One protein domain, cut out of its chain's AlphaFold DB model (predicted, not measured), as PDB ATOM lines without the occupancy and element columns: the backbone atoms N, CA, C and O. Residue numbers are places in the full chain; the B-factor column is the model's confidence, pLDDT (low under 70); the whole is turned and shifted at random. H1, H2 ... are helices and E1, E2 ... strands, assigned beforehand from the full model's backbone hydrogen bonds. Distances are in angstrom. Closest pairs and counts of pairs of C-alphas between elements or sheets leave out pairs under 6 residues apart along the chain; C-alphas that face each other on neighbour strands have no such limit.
ATOM      1  N   PHE A 188       4.407  34.221   1.766       95.31
ATOM      2  CA  PHE A 188       5.585  33.919   2.571       95.31
ATOM      3  C   PHE A 188       6.377  35.186   2.894       95.31
ATOM      4  O   PHE A 188       6.296  36.197   2.200       95.31
ATOM      5  N   VAL A 189       7.179  35.098   3.952       96.50
ATOM      6  CA  VAL A 189       8.180  36.106   4.306       96.50
ATOM      7  C   VAL A 189       9.537  35.616   3.823       96.50
ATOM      8  O   VAL A 189       9.894  34.459   4.048       96.50
ATOM      9  N   PHE A 190      10.314  36.490   3.197       96.06
ATOM     10  CA  PHE A 190      11.740  36.278   2.968       96.06
ATOM     11  C   PHE A 190      12.516  37.484   3.495       96.06
ATOM     12  O   PHE A 190      11.944  38.547   3.739       96.06
ATOM     13  N   THR A 191      13.815  37.308   3.691       96.62
ATOM     14  CA  THR A 191      14.720  38.416   4.027       96.62
ATOM     15  C   THR A 191      15.758  38.572   2.932       96.62
ATOM     16  O   THR A 191      16.157  37.578   2.330       96.62
ATOM     17  N   ALA A 192      16.176  39.807   2.680       95.50
ATOM     18  CA  ALA A 192      17.266  40.131   1.775       95.50
ATOM     19  C   ALA A 192      18.253  41.041   2.507       95.50
ATOM     20  O   ALA A 192      17.836  42.042   3.089       95.50
ATOM     21  N   PHE A 193      19.525  40.660   2.526       92.62
ATOM     22  CA  PHE A 193      20.592  41.385   3.215       92.62
ATOM     23  C   PHE A 193      21.943  41.052   2.580       92.62
ATOM     24  O   PHE A 193      22.076  40.031   1.912       92.62
ATOM     25  N   GLY A 194      22.930  41.912   2.777       93.31
ATOM     26  CA  GLY A 194      24.331  41.693   2.427       93.31
ATOM     27  C   GLY A 194      25.204  42.203   3.566       93.31
ATOM     28  O   GLY A 194      24.666  42.575   4.613       93.31
ATOM     29  N   ASP A 195      26.515  42.208   3.351       91.19
ATOM     30  CA  ASP A 195      27.465  42.881   4.242       91.19
ATOM     31  C   ASP A 195      27.355  42.392   5.693       91.19
ATOM     32  O   ASP A 195      27.339  43.166   6.652       91.19
ATOM     33  N   GLN A 196      27.195  41.075   5.860       92.19
ATOM     34  CA  GLN A 196      26.824  40.495   7.146       92.19
ATOM     35  C   GLN A 196      27.973  40.637   8.147       92.19
ATOM     36  O   GLN A 196      27.782  41.155   9.246       92.19
ATOM     37  N   GLY A 197      29.168  40.188   7.767       90.06
ATOM     38  CA  GLY A 197      30.324  40.120   8.650       90.06
ATOM     39  C   GLY A 197      30.138  39.162   9.831       90.06
ATOM     40  O   GLY A 197      29.201  38.368   9.899       90.06
ATOM     41  N   VAL A 198      31.079  39.212  10.778       89.12
ATOM     42  CA  VAL A 198      31.122  38.314  11.954       89.12
ATOM     43  C   VAL A 198      31.192  39.072  13.288       89.12
ATOM     44  O   VAL A 198      31.584  38.518  14.315       89.12
ATOM     45  N   SER A 199      30.838  40.360  13.276       89.69
ATOM     46  CA  SER A 199      30.907  41.253  14.437       89.69
ATOM     47  C   SER A 199      29.724  41.079  15.406       89.69
ATOM     48  O   SER A 199      28.769  40.337  15.161       89.69
ATOM     49  N   TYR A 200      29.752  41.801  16.531       91.31
ATOM     50  CA  TYR A 200      28.593  41.881  17.428       91.31
ATOM     51  C   TYR A 200      27.373  42.528  16.762       91.31
ATOM     52  O   TYR A 200      26.243  42.124  17.051       91.31
ATOM     53  N   ASP A 201      27.595  43.475  15.851       90.44
ATOM     54  CA  ASP A 201      26.525  44.106  15.079       90.44
ATOM     55  C   ASP A 201      25.911  43.115  14.083       90.44
ATOM     56  O   ASP A 201      24.686  43.041  13.976       90.44
ATOM     57  N   ALA A 202      26.736  42.262  13.459       91.25
ATOM     58  CA  ALA A 202      26.272  41.149  12.625       91.25
ATOM     59  C   ALA A 202      25.324  40.226  13.407       91.25
ATOM     60  O   ALA A 202      24.204  39.944  12.980       91.25
ATOM     61  N   LEU A 203      25.723  39.839  14.626       92.44
ATOM     62  CA  LEU A 203      24.893  39.015  15.507       92.44
ATOM     63  C   LEU A 203      23.577  39.710  15.901       92.44
ATOM     64  O   LEU A 203      22.550  39.047  16.082       92.44
ATOM     65  N   ALA A 204      23.592  41.029  16.101       92.75
ATOM     66  CA  ALA A 204      22.384  41.790  16.404       92.75
ATOM     67  C   ALA A 204      21.426  41.815  15.202       92.75
ATOM     68  O   ALA A 204      20.228  41.577  15.381       92.75
ATOM     69  N   ASN A 205      21.952  42.016  13.992       92.88
ATOM     70  CA  ASN A 205      21.177  41.976  12.755       92.88
ATOM     71  C   ASN A 205      20.554  40.588  12.516       92.88
ATOM     72  O   ASN A 205      19.349  40.483  12.272       92.88
ATOM     73  N   ASP A 206      21.323  39.514  12.715       93.06
ATOM     74  CA  ASP A 206      20.839  38.134  12.586       93.06
ATOM     75  C   ASP A 206      19.642  37.854  13.500       93.06
ATOM     76  O   ASP A 206      18.673  37.206  13.098       93.06
ATOM     77  N   LYS A 207      19.647  38.382  14.731       93.81
ATOM     78  CA  LYS A 207      18.502  38.249  15.650       93.81
ATOM     79  C   LYS A 207      17.247  38.929  15.109       93.81
ATOM     80  O   LYS A 207      16.155  38.377  15.254       93.81
ATOM     81  N   VAL A 208      17.386  40.100  14.488       94.25
ATOM     82  CA  VAL A 208      16.260  40.814  13.869       94.25
ATOM     83  C   VAL A 208      15.726  40.028  12.673       94.25
ATOM     84  O   VAL A 208      14.513  39.846  12.568       94.25
ATOM     85  N   ILE A 209      16.615  39.510  11.819       93.94
ATOM     86  CA  ILE A 209      16.272  38.680  10.656       93.94
ATOM     87  C   ILE A 209      15.506  37.426  11.096       93.94
ATOM     88  O   ILE A 209      14.410  37.158  10.598       93.94
ATOM     89  N   LEU A 210      16.036  36.686  12.071       92.25
ATOM     90  CA  LEU A 210      15.407  35.471  12.595       92.25
ATOM     91  C   LEU A 210      14.047  35.760  13.245       92.25
ATOM     92  O   LEU A 210      13.116  34.966  13.102       92.25
ATOM     93  N   GLY A 211      13.894  36.924  13.884       95.06
ATOM     94  CA  GLY A 211      12.630  37.383  14.463       95.06
ATOM     95  C   GLY A 211      11.507  37.625  13.446       95.06
ATOM     96  O   GLY A 211      10.348  37.717  13.840       95.06
ATOM     97  N   ARG A 212      11.806  37.688  12.140       95.81
ATOM     98  CA  ARG A 212      10.790  37.802  11.072       95.81
ATOM     99  C   ARG A 212      10.197  36.471  10.631       95.81
ATOM    100  O   ARG A 212       9.260  36.471   9.840       95.81
ATOM    101  N   HIS A 213      10.730  35.360  11.138       94.00
ATOM    102  CA  HIS A 213      10.319  34.004  10.777       94.00
ATOM    103  C   HIS A 213      10.317  33.779   9.245       94.00
ATOM    104  O   HIS A 213       9.315  33.315   8.689       94.00
ATOM    105  N   PRO A 214      11.407  34.131   8.532       96.06
ATOM    106  CA  PRO A 214      11.452  34.003   7.084       96.06
ATOM    107  C   PRO A 214      11.436  32.534   6.645       96.06
ATOM    108  O   PRO A 214      11.953  31.647   7.321       96.06
ATOM    109  N   SER A 215      10.875  32.289   5.462       95.19
ATOM    110  CA  SER A 215      10.943  30.992   4.780       95.19
ATOM    111  C   SER A 215      12.317  30.750   4.155       95.19
ATOM    112  O   SER A 215      12.760  29.605   4.086       95.19
ATOM    113  N   PHE A 216      12.987  31.817   3.706       95.38
ATOM    114  CA  PHE A 216      14.357  31.785   3.201       95.38
ATOM    115  C   PHE A 216      15.032  33.160   3.262       95.38
ATOM    116  O   PHE A 216      14.396  34.191   3.510       95.38
ATOM    117  N   HIS A 217      16.337  33.147   3.007       95.75
ATOM    118  CA  HIS A 217      17.207  34.313   2.976       95.75
ATOM    119  C   HIS A 217      17.790  34.480   1.572       95.75
ATOM    120  O   HIS A 217      18.233  33.504   0.966       95.75
ATOM    121  N   LEU A 218      17.802  35.710   1.072       95.38
ATOM    122  CA  LEU A 218      18.572  36.124  -0.089       95.38
ATOM    123  C   LEU A 218      19.789  36.908   0.417       95.38
ATOM    124  O   LEU A 218      19.648  38.050   0.845       95.38
ATOM    125  N   HIS A 219      20.964  36.282   0.395       93.81
ATOM    126  CA  HIS A 219      22.210  36.932   0.802       93.81
ATOM    127  C   HIS A 219      22.885  37.567  -0.417       93.81
ATOM    128  O   HIS A 219      23.248  36.867  -1.362       93.81
ATOM    129  N   ALA A 220      23.055  38.883  -0.403       92.12
ATOM    130  CA  ALA A 220      23.496  39.694  -1.535       92.12
ATOM    131  C   ALA A 220      25.029  39.842  -1.645       92.12
ATOM    132  O   ALA A 220      25.503  40.812  -2.223       92.12
ATOM    133  N   GLY A 221      25.799  38.879  -1.130       87.50
ATOM    134  CA  GLY A 221      27.266  38.966  -1.063       87.50
ATOM    135  C   GLY A 221      27.789  39.541   0.254       87.50
ATOM    136  O   GLY A 221      27.005  39.811   1.159       87.50
ATOM    137  N   ASP A 222      29.113  39.640   0.357       87.69
ATOM    138  CA  ASP A 222      29.868  40.122   1.519       87.69
ATOM    139  C   ASP A 222      29.498  39.426   2.832       87.69
ATOM    140  O   ASP A 222      28.761  39.916   3.686       87.69
ATOM    141  N   ILE A 223      29.996  38.195   2.951       89.38
ATOM    142  CA  ILE A 223      29.569  37.260   3.995       89.38
ATOM    143  C   ILE A 223      30.381  37.460   5.275       89.38
ATOM    144  O   ILE A 223      29.825  37.806   6.309       89.38
ATOM    145  N   CYS A 224      31.694  37.209   5.236       86.94
ATOM    146  CA  CYS A 224      32.519  37.141   6.448       86.94
ATOM    147  C   CYS A 224      33.675  38.142   6.505       86.94
ATOM    148  O   CYS A 224      34.261  38.276   7.575       86.94
ATOM    149  N   TYR A 225      34.006  38.808   5.393       86.25
ATOM    150  CA  TYR A 225      35.185  39.677   5.273       86.25
ATOM    151  C   TYR A 225      36.489  39.000   5.742       86.25
ATOM    152  O   TYR A 225      37.292  39.582   6.464       86.25
ATOM    153  N   ALA A 226      36.688  37.731   5.358       78.75
ATOM    154  CA  ALA A 226      37.924  36.991   5.650       78.75
ATOM    155  C   ALA A 226      39.143  37.501   4.854       78.75
ATOM    156  O   ALA A 226      40.277  37.135   5.162       78.75
ATOM    157  N   ASP A 227      38.894  38.320   3.833       72.69
ATOM    158  CA  ASP A 227      39.873  39.198   3.204       72.69
ATOM    159  C   ASP A 227      39.684  40.602   3.790       72.69
ATOM    160  O   ASP A 227      38.596  41.177   3.708       72.69
ATOM    161  N   THR A 228      40.725  41.114   4.443       63.44
ATOM    162  CA  THR A 228      40.669  42.395   5.160       63.44
ATOM    163  C   THR A 228      40.967  43.611   4.285       63.44
ATOM    164  O   THR A 228      40.716  44.732   4.724       63.44
ATOM    165  N   THR A 229      41.522  43.414   3.086       64.06
ATOM    166  CA  THR A 229      41.912  44.500   2.169       64.06
ATOM    167  C   THR A 229      41.002  44.549   0.945       64.06
ATOM    168  O   THR A 229      40.593  45.638   0.548       64.06
ATOM    169  N   GLY A 230      40.573  43.389   0.432       57.88
ATOM    170  CA  GLY A 230      39.435  43.263  -0.483       57.88
ATOM    171  C   GLY A 230      39.613  43.935  -1.847       57.88
ATOM    172  O   GLY A 230      38.621  44.328  -2.465       57.88
ATOM    173  N   HIS A 231      40.851  44.103  -2.319       61.66
ATOM    174  CA  HIS A 231      41.152  44.768  -3.590       61.66
ATOM    175  C   HIS A 231      41.151  43.807  -4.795       61.66
ATOM    176  O   HIS A 231      41.117  44.255  -5.941       61.66
ATOM    177  N   GLY A 232      41.127  42.492  -4.557       58.78
ATOM    178  CA  GLY A 232      41.318  41.458  -5.573       58.78
ATOM    179  C   GLY A 232      42.769  41.342  -6.058       58.78
ATOM    180  O   GLY A 232      42.993  40.867  -7.173       58.78
ATOM    181  N   GLU A 233      43.741  41.794  -5.264       62.00
ATOM    182  CA  GLU A 233      45.166  41.831  -5.606       62.00
ATOM    183  C   GLU A 233      45.938  40.654  -4.990       62.00
ATOM    184  O   GLU A 233      45.561  40.102  -3.960       62.00
ATOM    185  N   GLU A 234      47.072  40.270  -5.587       59.00
ATOM    186  CA  GLU A 234      47.931  39.201  -5.038       59.00
ATOM    187  C   GLU A 234      48.500  39.540  -3.648       59.00
ATOM    188  O   GLU A 234      48.904  38.644  -2.907       59.00
ATOM    189  N   SER A 235      48.531  40.828  -3.293       62.91
ATOM    190  CA  SER A 235      48.931  41.329  -1.978       62.91
ATOM    191  C   SER A 235      47.829  41.253  -0.921       62.91
ATOM    192  O   SER A 235      48.114  41.543   0.245       62.91
ATOM    193  N   ASP A 236      46.600  40.887  -1.294       62.19
ATOM    194  CA  ASP A 236      45.494  40.833  -0.347       62.19
ATOM    195  C   ASP A 236      45.686  39.735   0.695       62.19
ATOM    196  O   ASP A 236      46.113  38.602   0.431       62.19
ATOM    197  N   ILE A 237      45.368  40.099   1.934       66.31
ATOM    198  CA  ILE A 237      45.584  39.241   3.087       66.31
ATOM    199  C   ILE A 237      44.293  38.488   3.386       66.31
ATOM    200  O   ILE A 237      43.326  39.048   3.898       66.31
ATOM    201  N   TYR A 238      44.334  37.183   3.125       68.62
ATOM    202  CA  TYR A 238      43.266  36.240   3.433       68.62
ATOM    203  C   TYR A 238      43.627  35.342   4.626       68.62
ATOM    204  O   TYR A 238      44.667  34.669   4.611       68.62
ATOM    205  N   ASP A 239      42.742  35.291   5.628       67.69
ATOM    206  CA  ASP A 239      42.834  34.369   6.766       67.69
ATOM    207  C   ASP A 239      41.661  33.362   6.776       67.69
ATOM    208  O   ASP A 239      40.556  33.699   7.226       67.69
ATOM    209  N   PRO A 240      41.884  32.097   6.355       62.88
ATOM    210  CA  PRO A 240      40.853  31.057   6.379       62.88
ATOM    211  C   PRO A 240      40.450  30.625   7.801       62.88
ATOM    212  O   PRO A 240      39.397  30.009   7.977       62.88
ATOM    213  N   GLY A 241      41.270  30.919   8.817       59.81
ATOM    214  CA  GLY A 241      41.037  30.560  10.217       59.81
ATOM    215  C   GLY A 241      40.233  31.597  11.004       59.81
ATOM    216  O   GLY A 241      39.631  31.247  12.026       59.81
ATOM    217  N   SER A 242      40.153  32.837  10.519       55.03
ATOM    218  CA  SER A 242      39.478  33.966  11.178       55.03
ATOM    219  C   SER A 242      38.061  33.624  11.673       55.03
ATOM    220  O   SER A 242      37.723  33.877  12.834       55.03
TER     221      SER A 242
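What this domain is: This is residues 188 to 242 of the 260 residues of the protein "Pur_ac_phosph_N domain-containing protein" of Streptomyces avermitilis (UniProt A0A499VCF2). This domain has little regular structure: a small head, in which helix H1 covers one face of a two-stranded sheet, E1 and E2, and a long tail, residues 220 to 242, that makes much of the length and folds back near Ser 235. The 55 printed residues hold E1, H1 and E2 in that order, a right-handed strand-helix-strand unit with parallel strands; the class is mixed, with 19 residues in named elements. The whole is loose, radius of gyration of the C-alphas 13.8 A, spanning 44 by 20 by 15 A.

How they stand to each other: E1, residues 190 to 193, and E2, residues 216 to 219, are parallel neighbours at 17 degrees; N 218 and O 191 are within hydrogen-bond range at 2.8 A. The closest C-alphas of E1 and H1, residues 200 to 210, are those of Thr 191 and Ile 209, 6.8 A apart. In H1, every O i to N i+4 pair is within hydrogen-bond range.

Where its parts are: E1 begins at C-alpha 190 (11.740, 36.278, 2.968) and measures 10.2 A, H1 15.4 A. E2, 9.7 A, ends at C-alpha 219 (22.210, 36.932, 0.802).

The domain as a whole: The C-alphas farthest apart, Phe 188 and Ser 235, are 44.2 A apart. The printed part has no cut; the H1 to E2 link is tight, E1 to H1 short. Residues 228 to 242 have pLDDT under 70.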